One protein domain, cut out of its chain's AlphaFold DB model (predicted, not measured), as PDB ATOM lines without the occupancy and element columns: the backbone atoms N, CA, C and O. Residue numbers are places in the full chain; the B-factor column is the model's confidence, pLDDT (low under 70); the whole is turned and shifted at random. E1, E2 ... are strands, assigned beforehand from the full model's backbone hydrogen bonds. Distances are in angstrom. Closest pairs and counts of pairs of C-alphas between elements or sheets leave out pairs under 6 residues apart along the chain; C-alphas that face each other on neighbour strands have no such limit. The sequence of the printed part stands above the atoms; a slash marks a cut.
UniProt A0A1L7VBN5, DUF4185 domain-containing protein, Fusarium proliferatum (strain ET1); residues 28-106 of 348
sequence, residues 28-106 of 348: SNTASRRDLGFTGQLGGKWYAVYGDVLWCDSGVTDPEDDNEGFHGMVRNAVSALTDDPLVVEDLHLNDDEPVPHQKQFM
ATOM      1  N   SER A  28     174.106 253.257 269.128       97.38
ATOM      2  CA  SER A  28     173.011 252.284 269.198       97.38
ATOM      3  C   SER A  28     172.432 252.125 270.611       97.38
ATOM      4  O   SER A  28     171.319 251.618 270.755       97.38
ATOM      5  N   ASN A  29     173.176 252.529 271.645       97.25
ATOM      6  CA  ASN A  29     172.883 252.205 273.046       97.25
ATOM      7  C   ASN A  29     172.964 253.394 274.024       97.25
ATOM      8  O   ASN A  29     172.742 253.200 275.217       97.25
ATOM      9  N   THR A  30     173.245 254.606 273.542       97.50
ATOM     10  CA  THR A  30     173.263 255.850 274.337       97.50
ATOM     11  C   THR A  30     172.743 257.038 273.514       97.50
ATOM     12  O   THR A  30     172.586 256.939 272.295       97.50
ATOM     13  N   ALA A  31     172.551 258.190 274.162       97.38
ATOM     14  CA  ALA A  31     172.363 259.477 273.498       97.38
ATOM     15  C   ALA A  31     173.439 260.470 273.966       97.38
ATOM     16  O   ALA A  31     173.481 260.875 275.127       97.38
ATOM     17  N   SER A  32     174.340 260.845 273.056       97.19
ATOM     18  CA  SER A  32     175.409 261.810 273.325       97.19
ATOM     19  C   SER A  32     175.917 262.474 272.048       97.19
ATOM     20  O   SER A  32     175.893 261.860 270.979       97.19
ATOM     21  N   ARG A  33     176.474 263.676 272.187       96.69
ATOM     22  CA  ARG A  33     177.295 264.359 271.175       96.69
ATOM     23  C   ARG A  33     178.774 264.152 271.504       96.69
ATOM     24  O   ARG A  33     179.123 264.049 272.674       96.69
ATOM     25  N   ARG A  34     179.646 264.051 270.502       95.31
ATOM     26  CA  ARG A  34     181.052 263.642 270.669       95.31
ATOM     27  C   ARG A  34     181.983 264.454 269.789       95.31
ATOM     28  O   ARG A  34     181.609 264.805 268.672       95.31
ATOM     29  N   ASP A  35     183.204 264.682 270.248       93.19
ATOM     30  CA  ASP A  35     184.293 265.119 269.378       93.19
ATOM     31  C   ASP A  35     185.397 264.068 269.195       93.19
ATOM     32  O   ASP A  35     185.466 263.048 269.888       93.19
ATOM     33  N   LEU A  36     186.243 264.318 268.195       95.38
ATOM     34  CA  LEU A  36     187.299 263.435 267.711       95.38
ATOM     35  C   LEU A  36     186.744 262.142 267.094       95.38
ATOM     36  O   LEU A  36     186.161 262.185 266.011       95.38
ATOM     37  N   GLY A  37     186.952 260.994 267.745       95.81
ATOM     38  CA  GLY A  37     186.563 259.675 267.243       95.81
ATOM     39  C   GLY A  37     187.684 258.921 266.535       95.81
ATOM     40  O   GLY A  37     187.406 258.144 265.627       95.81
ATOM     41  N   PHE A  38     188.945 259.141 266.926       97.88
ATOM     42  CA  PHE A  38     190.096 258.478 266.316       97.88
ATOM     43  C   PHE A  38     189.941 256.958 266.326       97.88
ATOM     44  O   PHE A  38     189.758 256.351 267.385       97.88
ATOM     45  N   THR A  39     190.056 256.341 265.151       97.38
ATOM     46  CA  THR A  39     189.850 254.902 265.006       97.38
ATOM     47  C   THR A  39     191.134 254.115 265.248       97.38
ATOM     48  O   THR A  39     192.239 254.568 264.942       97.38
ATOM     49  N   GLY A  40     190.988 252.915 265.799       96.94
ATOM     50  CA  GLY A  40     192.096 252.024 266.112       96.94
ATOM     51  C   GLY A  40     191.663 250.567 266.189       96.94
ATOM     52  O   GLY A  40     190.488 250.280 266.420       96.94
ATOM     53  N   GLN A  41     192.612 249.653 265.997       95.62
ATOM     54  CA  GLN A  41     192.371 248.212 266.063       95.62
ATOM     55  C   GLN A  41     192.937 247.626 267.360       95.62
ATOM     56  O   GLN A  41     194.034 247.995 267.784       95.62
ATOM     57  N   LEU A  42     192.195 246.698 267.964       97.81
ATOM     58  CA  LEU A  42     192.638 245.895 269.102       97.81
ATOM     59  C   LEU A  42     191.907 244.546 269.112       97.81
ATOM     60  O   LEU A  42     190.682 244.506 269.003       97.81
ATOM     61  N   GLY A  43     192.634 243.435 269.224       95.88
ATOM     62  CA  GLY A  43     192.052 242.092 269.311       95.88
ATOM     63  C   GLY A  43     191.149 241.740 268.125       95.88
ATOM     64  O   GLY A  43     190.115 241.096 268.293       95.88
ATOM     65  N   GLY A  44     191.496 242.218 266.926       94.75
ATOM     66  CA  GLY A  44     190.719 241.988 265.704       94.75
ATOM     67  C   GLY A  44     189.426 242.805 265.576       94.75
ATOM     68  O   GLY A  44     188.698 242.608 264.605       94.75
ATOM     69  N   LYS A  45     189.139 243.727 266.500       96.81
ATOM     70  CA  LYS A  45     187.993 244.650 266.437       96.81
ATOM     71  C   LYS A  45     188.462 246.090 266.258       96.81
ATOM     72  O   LYS A  45     189.609 246.419 266.560       96.81
ATOM     73  N   TRP A  46     187.558 246.935 265.776       97.94
ATOM     74  CA  TRP A  46     187.797 248.362 265.599       97.94
ATOM     75  C   TRP A  46     187.049 249.178 266.644       97.94
ATOM     76  O   TRP A  46     185.891 248.905 266.956       97.94
ATOM     77  N   TYR A  47     187.723 250.197 267.161       98.50
ATOM     78  CA  TYR A  47     187.214 251.084 268.196       98.50
ATOM     79  C   TYR A  47     187.449 252.536 267.798       98.50
ATOM     80  O   TYR A  47     188.419 252.834 267.099       98.50
ATOM     81  N   ALA A  48     186.588 253.434 268.268       98.12
ATOM     82  CA  ALA A  48     186.818 254.872 268.230       98.12
ATOM     83  C   ALA A  48     187.073 255.399 269.639       98.12
ATOM     84  O   ALA A  48     186.346 255.060 270.574       98.12
ATOM     85  N   VAL A  49     188.099 256.237 269.773       98.31
ATOM     86  CA  VAL A  49     188.387 256.999 270.988       98.31
ATOM     87  C   VAL A  49     187.932 258.436 270.768       98.31
ATOM     88  O   VAL A  49     188.411 259.129 269.866       98.31
ATOM     89  N   TYR A  50     186.990 258.872 271.595       97.69
ATOM     90  CA  TYR A  50     186.442 260.225 271.570       97.69
ATOM     91  C   TYR A  50     187.092 261.082 272.653       97.69
ATOM     92  O   TYR A  50     187.553 260.553 273.671       97.69
ATOM     93  N   GLY A  51     187.122 262.393 272.419       95.56
ATOM     94  CA  GLY A  51     187.423 263.383 273.446       95.56
ATOM     95  C   GLY A  51     186.169 263.678 274.261       95.56
ATOM     96  O   GLY A  51     185.576 262.772 274.854       95.56
ATOM     97  N   ASP A  52     185.745 264.933 274.277       94.56
ATOM     98  CA  ASP A  52     184.570 265.359 275.019       94.56
ATOM     99  C   ASP A  52     183.304 264.691 274.461       94.56
ATOM    100  O   ASP A  52     182.895 264.882 273.307       94.56
ATOM    101  N   VAL A  53     182.659 263.902 275.321       96.75
ATOM    102  CA  VAL A  53     181.367 263.261 275.075       96.75
ATOM    103  C   VAL A  53     180.330 263.915 275.971       96.75
ATOM    104  O   VAL A  53     180.315 263.703 277.183       96.75
ATOM    105  N   LEU A  54     179.481 264.731 275.353       97.00
ATOM    106  CA  LEU A  54     178.406 265.486 275.981       97.00
ATOM    107  C   LEU A  54     177.157 264.610 276.051       97.00
ATOM    108  O   LEU A  54     176.632 264.193 275.015       97.00
ATOM    109  N   TRP A  55     176.682 264.339 277.259       97.25
ATOM    110  CA  TRP A  55     175.466 263.560 277.463       97.25
ATOM    111  C   TRP A  55     174.227 264.367 277.080       97.25
ATOM    112  O   TRP A  55     174.198 265.592 277.241       97.25
ATOM    113  N   CYS A  56     173.209 263.671 276.589       97.25
ATOM    114  CA  CYS A  56     171.872 264.235 276.455       97.25
ATOM    115  C   CYS A  56     171.131 264.232 277.802       97.25
ATOM    116  O   CYS A  56     171.601 263.650 278.781       97.25
ATOM    117  N   ASP A  57     169.976 264.897 277.869       95.44
ATOM    118  CA  ASP A  57     169.132 264.885 279.069       95.44
ATOM    119  C   ASP A  57     168.617 263.467 279.393       95.44
ATOM    120  O   ASP A  57     168.467 262.600 278.526       95.44
ATOM    121  N   SER A  58     168.291 263.233 280.662       92.06
ATOM    122  CA  SER A  58     167.825 261.940 281.156       92.06
ATOM    123  C   SER A  58     166.608 261.442 280.369       92.06
ATOM    124  O   SER A  58     165.532 262.041 280.390       92.06
ATOM    125  N   GLY A  59     166.749 260.270 279.751       90.31
ATOM    126  CA  GLY A  59     165.691 259.610 278.985       90.31
ATOM    127  C   GLY A  59     165.556 260.053 277.531       90.31
ATOM    128  O   GLY A  59     164.681 259.533 276.837       90.31
ATOM    129  N   VAL A  60     166.425 260.947 277.055       95.75
ATOM    130  CA  VAL A  60     166.611 261.202 275.623       95.75
ATOM    131  C   VAL A  60     167.294 259.989 274.986       95.75
ATOM    132  O   VAL A  60     168.276 259.468 275.506       95.75
ATOM    133  N   THR A  61     166.758 259.524 273.857       94.50
ATOM    134  CA  THR A  61     167.282 258.367 273.106       94.50
ATOM    135  C   THR A  61     167.962 258.756 271.798       94.50
ATOM    136  O   THR A  61     168.656 257.931 271.213       94.50
ATOM    137  N   ASP A  62     167.751 259.984 271.320       94.69
ATOM    138  CA  ASP A  62     168.368 260.519 270.107       94.69
ATOM    139  C   ASP A  62     168.909 261.928 270.401       94.69
ATOM    140  O   ASP A  62     168.140 262.778 270.853       94.69
ATOM    141  N   PRO A  63     170.201 262.210 270.150       94.94
ATOM    142  CA  PRO A  63     170.769 263.537 270.372       94.94
ATOM    143  C   PRO A  63     170.089 264.677 269.603       94.94
ATOM    144  O   PRO A  63     170.240 265.834 269.984       94.94
ATOM    145  N   GLU A  64     169.366 264.386 268.518       94.50
ATOM    146  CA  GLU A  64     168.597 265.403 267.782       94.50
ATOM    147  C   GLU A  64     167.343 265.874 268.541       94.50
ATOM    148  O   GLU A  64     166.845 266.966 268.269       94.50
ATOM    149  N   ASP A  65     166.866 265.084 269.506       95.38
ATOM    150  CA  ASP A  65     165.722 265.400 270.367       95.38
ATOM    151  C   ASP A  65     166.150 266.021 271.715       95.38
ATOM    152  O   ASP A  65     165.313 266.245 272.594       95.38
ATOM    153  N   ASP A  66     167.451 266.270 271.905       95.69
ATOM    154  CA  ASP A  66     168.002 266.778 273.160       95.69
ATOM    155  C   ASP A  66     167.583 268.230 273.434       95.69
ATOM    156  O   ASP A  66     167.527 269.082 272.543       95.69
ATOM    157  N   ASN A  67     167.302 268.529 274.702       92.06
ATOM    158  CA  ASN A  67     166.948 269.882 275.115       92.06
ATOM    159  C   ASN A  67     168.210 270.737 275.270       92.06
ATOM    160  O   ASN A  67     169.247 270.259 275.730       92.06
ATOM    161  N   GLU A  68     168.102 272.036 274.978       89.00
ATOM    162  CA  GLU A  68     169.194 272.981 275.232       89.00
ATOM    163  C   GLU A  68     169.645 272.936 276.703       89.00
ATOM    164  O   GLU A  68     168.842 273.078 277.629       89.00
ATOM    165  N   GLY A  69     170.949 272.785 276.922       90.88
ATOM    166  CA  GLY A  69     171.537 272.731 278.254       90.88
ATOM    167  C   GLY A  69     172.813 271.899 278.292       90.88
ATOM    168  O   GLY A  69     173.195 271.271 277.308       90.88
ATOM    169  N   PHE A  70     173.485 271.929 279.440       94.38
ATOM    170  CA  PHE A  70     174.583 271.020 279.746       94.38
ATOM    171  C   PHE A  70     174.085 269.981 280.748       94.38
ATOM    172  O   PHE A  70     173.740 270.339 281.878       94.38
ATOM    173  N   HIS A  71     174.074 268.716 280.333       95.06
ATOM    174  CA  HIS A  71     173.542 267.597 281.123       95.06
ATOM    175  C   HIS A  71     174.643 266.739 281.760       95.06
ATOM    176  O   HIS A  71     174.368 265.842 282.552       95.06
ATOM    177  N   GLY A  72     175.903 267.060 281.466       94.88
ATOM    178  CA  GLY A  72     177.078 266.321 281.909       94.88
ATOM    179  C   GLY A  72     177.950 265.903 280.729       94.88
ATOM    180  O   GLY A  72     177.581 266.064 279.565       94.88
ATOM    181  N   MET A  73     179.143 265.409 281.044       95.62
ATOM    182  CA  MET A  73     180.083 264.918 280.045       95.62
ATOM    183  C   MET A  73     181.131 264.002 280.667       95.62
ATOM    184  O   MET A  73     181.420 264.085 281.865       95.62
ATOM    185  N   VAL A  74     181.798 263.237 279.810       95.94
ATOM    186  CA  VAL A  74     183.130 262.689 280.083       95.94
ATOM    187  C   VAL A  74     184.128 263.267 279.087       95.94
ATOM    188  O   VAL A  74     183.800 263.448 277.922       95.94
ATOM    189  N   ARG A  75     185.359 263.536 279.537       94.88
ATOM    190  CA  ARG A  75     186.434 264.081 278.677       94.88
ATOM    191  C   ARG A  75     186.995 263.091 277.646       94.88
ATOM    192  O   ARG A  75     187.883 263.432 276.874       94.88
ATOM    193  N   ASN A  76     186.633 261.817 277.786       96.56
ATOM    194  CA  ASN A  76     187.010 260.750 276.872       96.56
ATOM    195  C   ASN A  76     186.073 259.556 277.032       96.56
ATOM    196  O   ASN A  76     185.621 259.249 278.140       96.56
ATOM    197  N   ALA A  77     185.837 258.864 275.926       97.62
ATOM    198  CA  ALA A  77     185.100 257.611 275.885       97.62
ATOM    199  C   ALA A  77     185.658 256.708 274.781       97.62
ATOM    200  O   ALA A  77     186.425 257.149 273.921       97.62
ATOM    201  N   VAL A  78     185.251 255.443 274.802       98.31
ATOM    202  CA  VAL A  78     185.566 254.475 273.752       98.31
ATOM    203  C   VAL A  78     184.296 253.767 273.308       98.31
ATOM    204  O   VAL A  78     183.456 253.405 274.135       98.31
ATOM    205  N   SER A  79     184.182 253.553 272.004       98.56
ATOM    206  CA  SER A  79     183.048 252.862 271.391       98.56
ATOM    207  C   SER A  79     183.555 251.803 270.425       98.56
ATOM    208  O   SER A  79     184.586 251.991 269.775       98.56
ATOM    209  N   ALA A  80     182.842 250.688 270.319       98.50
ATOM    210  CA  ALA A  80     183.062 249.717 269.259       98.50
ATOM    211  C   ALA A  80     182.494 250.267 267.942       98.50
ATOM    212  O   ALA A  80     181.374 250.786 267.901       98.50
ATOM    213  N   LEU A  81     183.274 250.162 266.867       98.38
ATOM    214  CA  LEU A  81     182.827 250.514 265.523       98.38
ATOM    215  C   LEU A  81     182.026 249.363 264.912       98.38
ATOM    216  O   LEU A  81     182.257 248.196 265.230       98.38
ATOM    217  N   THR A  82     181.086 249.705 264.034       98.00
ATOM    218  CA  THR A  82     180.246 248.735 263.322       98.00
ATOM    219  C   THR A  82     180.483 248.809 261.815       98.00
ATOM    220  O   THR A  82     181.163 249.711 261.326       98.00
ATOM    221  N   ASP A  83     179.892 247.877 261.067       97.31
ATOM    222  CA  ASP A  83     179.914 247.904 259.598       97.31
ATOM    223  C   ASP A  83     179.081 249.066 259.012       97.31
ATOM    224  O   ASP A  83     179.203 249.386 257.826       97.31
ATOM    225  N   ASP A  84     178.224 249.704 259.819       98.31
ATOM    226  CA  ASP A  84     177.545 250.947 259.463       98.31
ATOM    227  C   ASP A  84     178.351 252.139 260.011       98.31
ATOM    228  O   ASP A  84     178.418 252.329 261.229       98.31
ATOM    229  N   PRO A  85     178.936 252.996 259.155       97.69
ATOM    230  CA  PRO A  85     179.749 254.116 259.623       97.69
ATOM    231  C   PRO A  85     178.973 255.162 260.433       97.69
ATOM    232  O   PRO A  85     179.587 256.009 261.087       97.69
ATOM    233  N   LEU A  86     177.638 255.137 260.380       98.44
ATOM    234  CA  LEU A  86     176.774 256.039 261.133       98.44
ATOM    235  C   LEU A  86     176.380 255.475 262.501       98.44
ATOM    236  O   LEU A  86     175.701 256.168 263.256       98.44
ATOM    237  N   VAL A  87     176.800 254.256 262.844       98.38
ATOM    238  CA  VAL A  87     176.436 253.601 264.102       98.38
ATOM    239  C   VAL A  87     177.679 253.098 264.824       98.38
ATOM    240  O   VAL A  87     178.502 252.371 264.271       98.38
ATOM    241  N   VAL A  88     177.779 253.450 266.102       98.50
ATOM    242  CA  VAL A  88     178.743 252.865 267.044       98.50
ATOM    243  C   VAL A  88     178.016 252.302 268.256       98.50
ATOM    244  O   VAL A  88     176.873 252.665 268.529       98.50
ATOM    245  N   GLU A  89     178.684 251.424 268.990       98.44
ATOM    246  CA  GLU A  89     178.202 250.908 270.268       98.44
ATOM    247  C   GLU A  89     179.111 251.418 271.383       98.44
ATOM    248  O   GLU A  89     180.302 251.102 271.417       98.44
ATOM    249  N   ASP A  90     178.578 252.239 272.286       98.44
ATOM    250  CA  ASP A  90     179.386 252.777 273.375       98.44
ATOM    251  C   ASP A  90     179.695 251.732 274.430       98.44
ATOM    252  O   ASP A  90     178.875 250.868 274.752       98.44
ATOM    253  N   LEU A  91     180.887 251.865 275.000       98.12
ATOM    254  CA  LEU A  91     181.407 250.988 276.035       98.12
ATOM    255  C   LEU A  91     181.530 251.758 277.355       98.12
ATOM    256  O   LEU A  91     181.392 252.980 277.400       98.12
ATOM    257  N   HIS A  92     181.799 251.032 278.445       97.75
ATOM    258  CA  HIS A  92     181.900 251.579 279.807       97.75
ATOM    259  C   HIS A  92     180.697 252.429 280.200       97.75
ATOM    260  O   HIS A  92     180.818 253.622 280.432       97.75
ATOM    261  N   LEU A  93     179.527 251.821 280.310       97.62
ATOM    262  CA  LEU A  93     178.300 252.553 280.605       97.62
ATOM    263  C   LEU A  93     177.984 252.577 282.109       97.62
ATOM    264  O   LEU A  93     178.457 251.743 282.895       97.62
ATOM    265  N   ASN A  94     177.237 253.590 282.542       96.19
ATOM    266  CA  ASN A  94     176.594 253.607 283.852       96.19
ATOM    267  C   ASN A  94     175.260 252.836 283.829       96.19
ATOM    268  O   ASN A  94     174.923 252.206 282.832       96.19
ATOM    269  N   ASP A  95     174.544 252.854 284.954       96.12
ATOM    270  CA  ASP A  95     173.289 252.116 285.137       96.12
ATOM    271  C   ASP A  95     172.053 253.038 285.013       96.12
ATOM    272  O   ASP A  95     171.014 252.759 285.615       96.12
ATOM    273  N   ASP A  96     172.171 254.174 284.309       93.88
ATOM    274  CA  ASP A  96     171.044 255.094 284.108       93.88
ATOM    275  C   ASP A  96     169.973 254.468 283.194       93.88
ATOM    276  O   ASP A  96     170.259 253.682 282.293       93.88
ATOM    277  N   GLU A  97     168.713 254.845 283.426       89.88
ATOM    278  CA  GLU A  97     167.533 254.327 282.726       89.88
ATOM    279  C   GLU A  97     166.655 255.493 282.233       89.88
ATOM    280  O   GLU A  97     166.494 256.481 282.959       89.88
ATOM    281  N   PRO A  98     166.009 255.397 281.051       89.50
ATOM    282  CA  PRO A  98     166.009 254.264 280.116       89.50
ATOM    283  C   PRO A  98     167.249 254.172 279.211       89.50
ATOM    284  O   PRO A  98     167.356 253.225 278.435       89.50
ATOM    285  N   VAL A  99     168.134 255.169 279.253       93.31
ATOM    286  CA  VAL A  99     169.331 255.244 278.409       93.31
ATOM    287  C   VAL A  99     170.537 255.501 279.308       93.31
ATOM    288  O   VAL A  99     170.516 256.484 280.052       93.31
ATOM    289  N   PRO A 100     171.569 254.648 279.258       96.88
ATOM    290  CA  PRO A 100     172.771 254.840 280.045       96.88
ATOM    291  C   PRO A 100     173.689 255.915 279.446       96.88
ATOM    292  O   PRO A 100     173.670 256.191 278.244       96.88
ATOM    293  N   HIS A 101     174.563 256.464 280.286       97.00
ATOM    294  CA  HIS A 101     175.615 257.402 279.903       97.00
ATOM    295  C   HIS A 101     177.008 256.773 279.995       97.00
ATOM    296  O   HIS A 101     177.266 255.876 280.807       97.00
ATOM    297  N   GLN A 102     177.935 257.266 279.174       97.25
ATOM    298  CA  GLN A 102     179.317 256.793 279.142       97.25
ATOM    299  C   GLN A 102     180.066 257.193 280.411       97.25
ATOM    300  O   GLN A 102     180.018 258.338 280.844       97.25
ATOM    301  N   LYS A 103     180.833 256.267 280.974       97.00
ATOM    302  CA  LYS A 103     181.896 256.532 281.944       97.00
ATOM    303  C   LYS A 103     183.183 256.866 281.195       97.00
ATOM    304  O   LYS A 103     183.348 256.576 280.014       97.00
ATOM    305  N   GLN A 104     184.112 257.479 281.916       95.44
ATOM    306  CA  GLN A 104     185.396 257.890 281.366       95.44
ATOM    307  C   GLN A 104     186.251 256.659 281.021       95.44
ATOM    308  O   GLN A 104     186.470 255.809 281.884       95.44
ATOM    309  N   PHE A 105     186.741 256.567 279.782       97.12
ATOM    310  CA  PHE A 105     187.578 255.444 279.335       97.12
ATOM    311  C   PHE A 105     188.962 255.442 280.003       97.12
ATOM    312  O   PHE A 105     189.450 254.403 280.446       97.12
ATOM    313  N   MET A 106     189.571 256.621 280.121       95.62
ATOM    314  CA  MET A 106     190.765 256.905 280.908       95.62
ATOM    315  C   MET A 106     190.374 257.777 282.110       95.62
ATOM    316  O   MET A 106     190.322 259.010 281.969       95.62
TER     317      MET A 106
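Overview. This is residues 28 to 106 of the 348 residues of the protein "DUF4185 domain-containing protein" of Fusarium proliferatum (strain ET1) (UniProt A0A1L7VBN5). There is little regular structure: one strongly twisted sheet, in which E1 and E2 form a long bent hairpin, with the long loop of residues 56 to 76 toward the end away from the hairpin's turn. The printed part has 79 residues, with 31 in four strands, all strand by class; E1 E2 E3 E4 is a meander, each strand the antiparallel neighbour of the one before. It is compact, radius of gyration of the C-alphas 12.1 A, spanning 37 by 25 by 22 A.

Along the chain. E1, residues 32 to 42, begins at C-alpha (175.409, 261.810, 273.325), spans 23.8 A and bends by 83 degrees at residue 35. E2, residues 45 to 55, spans 25.2 A and bends by 84 degrees at residue 52. E3 is residues 77 to 81, 12.8 A; E4, residues 87 to 90, 9.8 A, ends at (179.386, 252.777, 273.375).

Arrangement. E1 and E2 are antiparallel at 159 degrees, N 40 and O 47 2.9 A apart. E2 and E3 have N 48 and O 79 at 2.9 A, E3 and E4 N 80 and O 89 at 2.8 A. E1 and E4 are apart.

Size, cuts and confidence. The C-alphas of Gly 44 and Glu 68, the two farthest apart, are 38.9 A apart. The link E2 to E3 is long, and the printed part has no cut. No printed residue is under 70 in pLDDT.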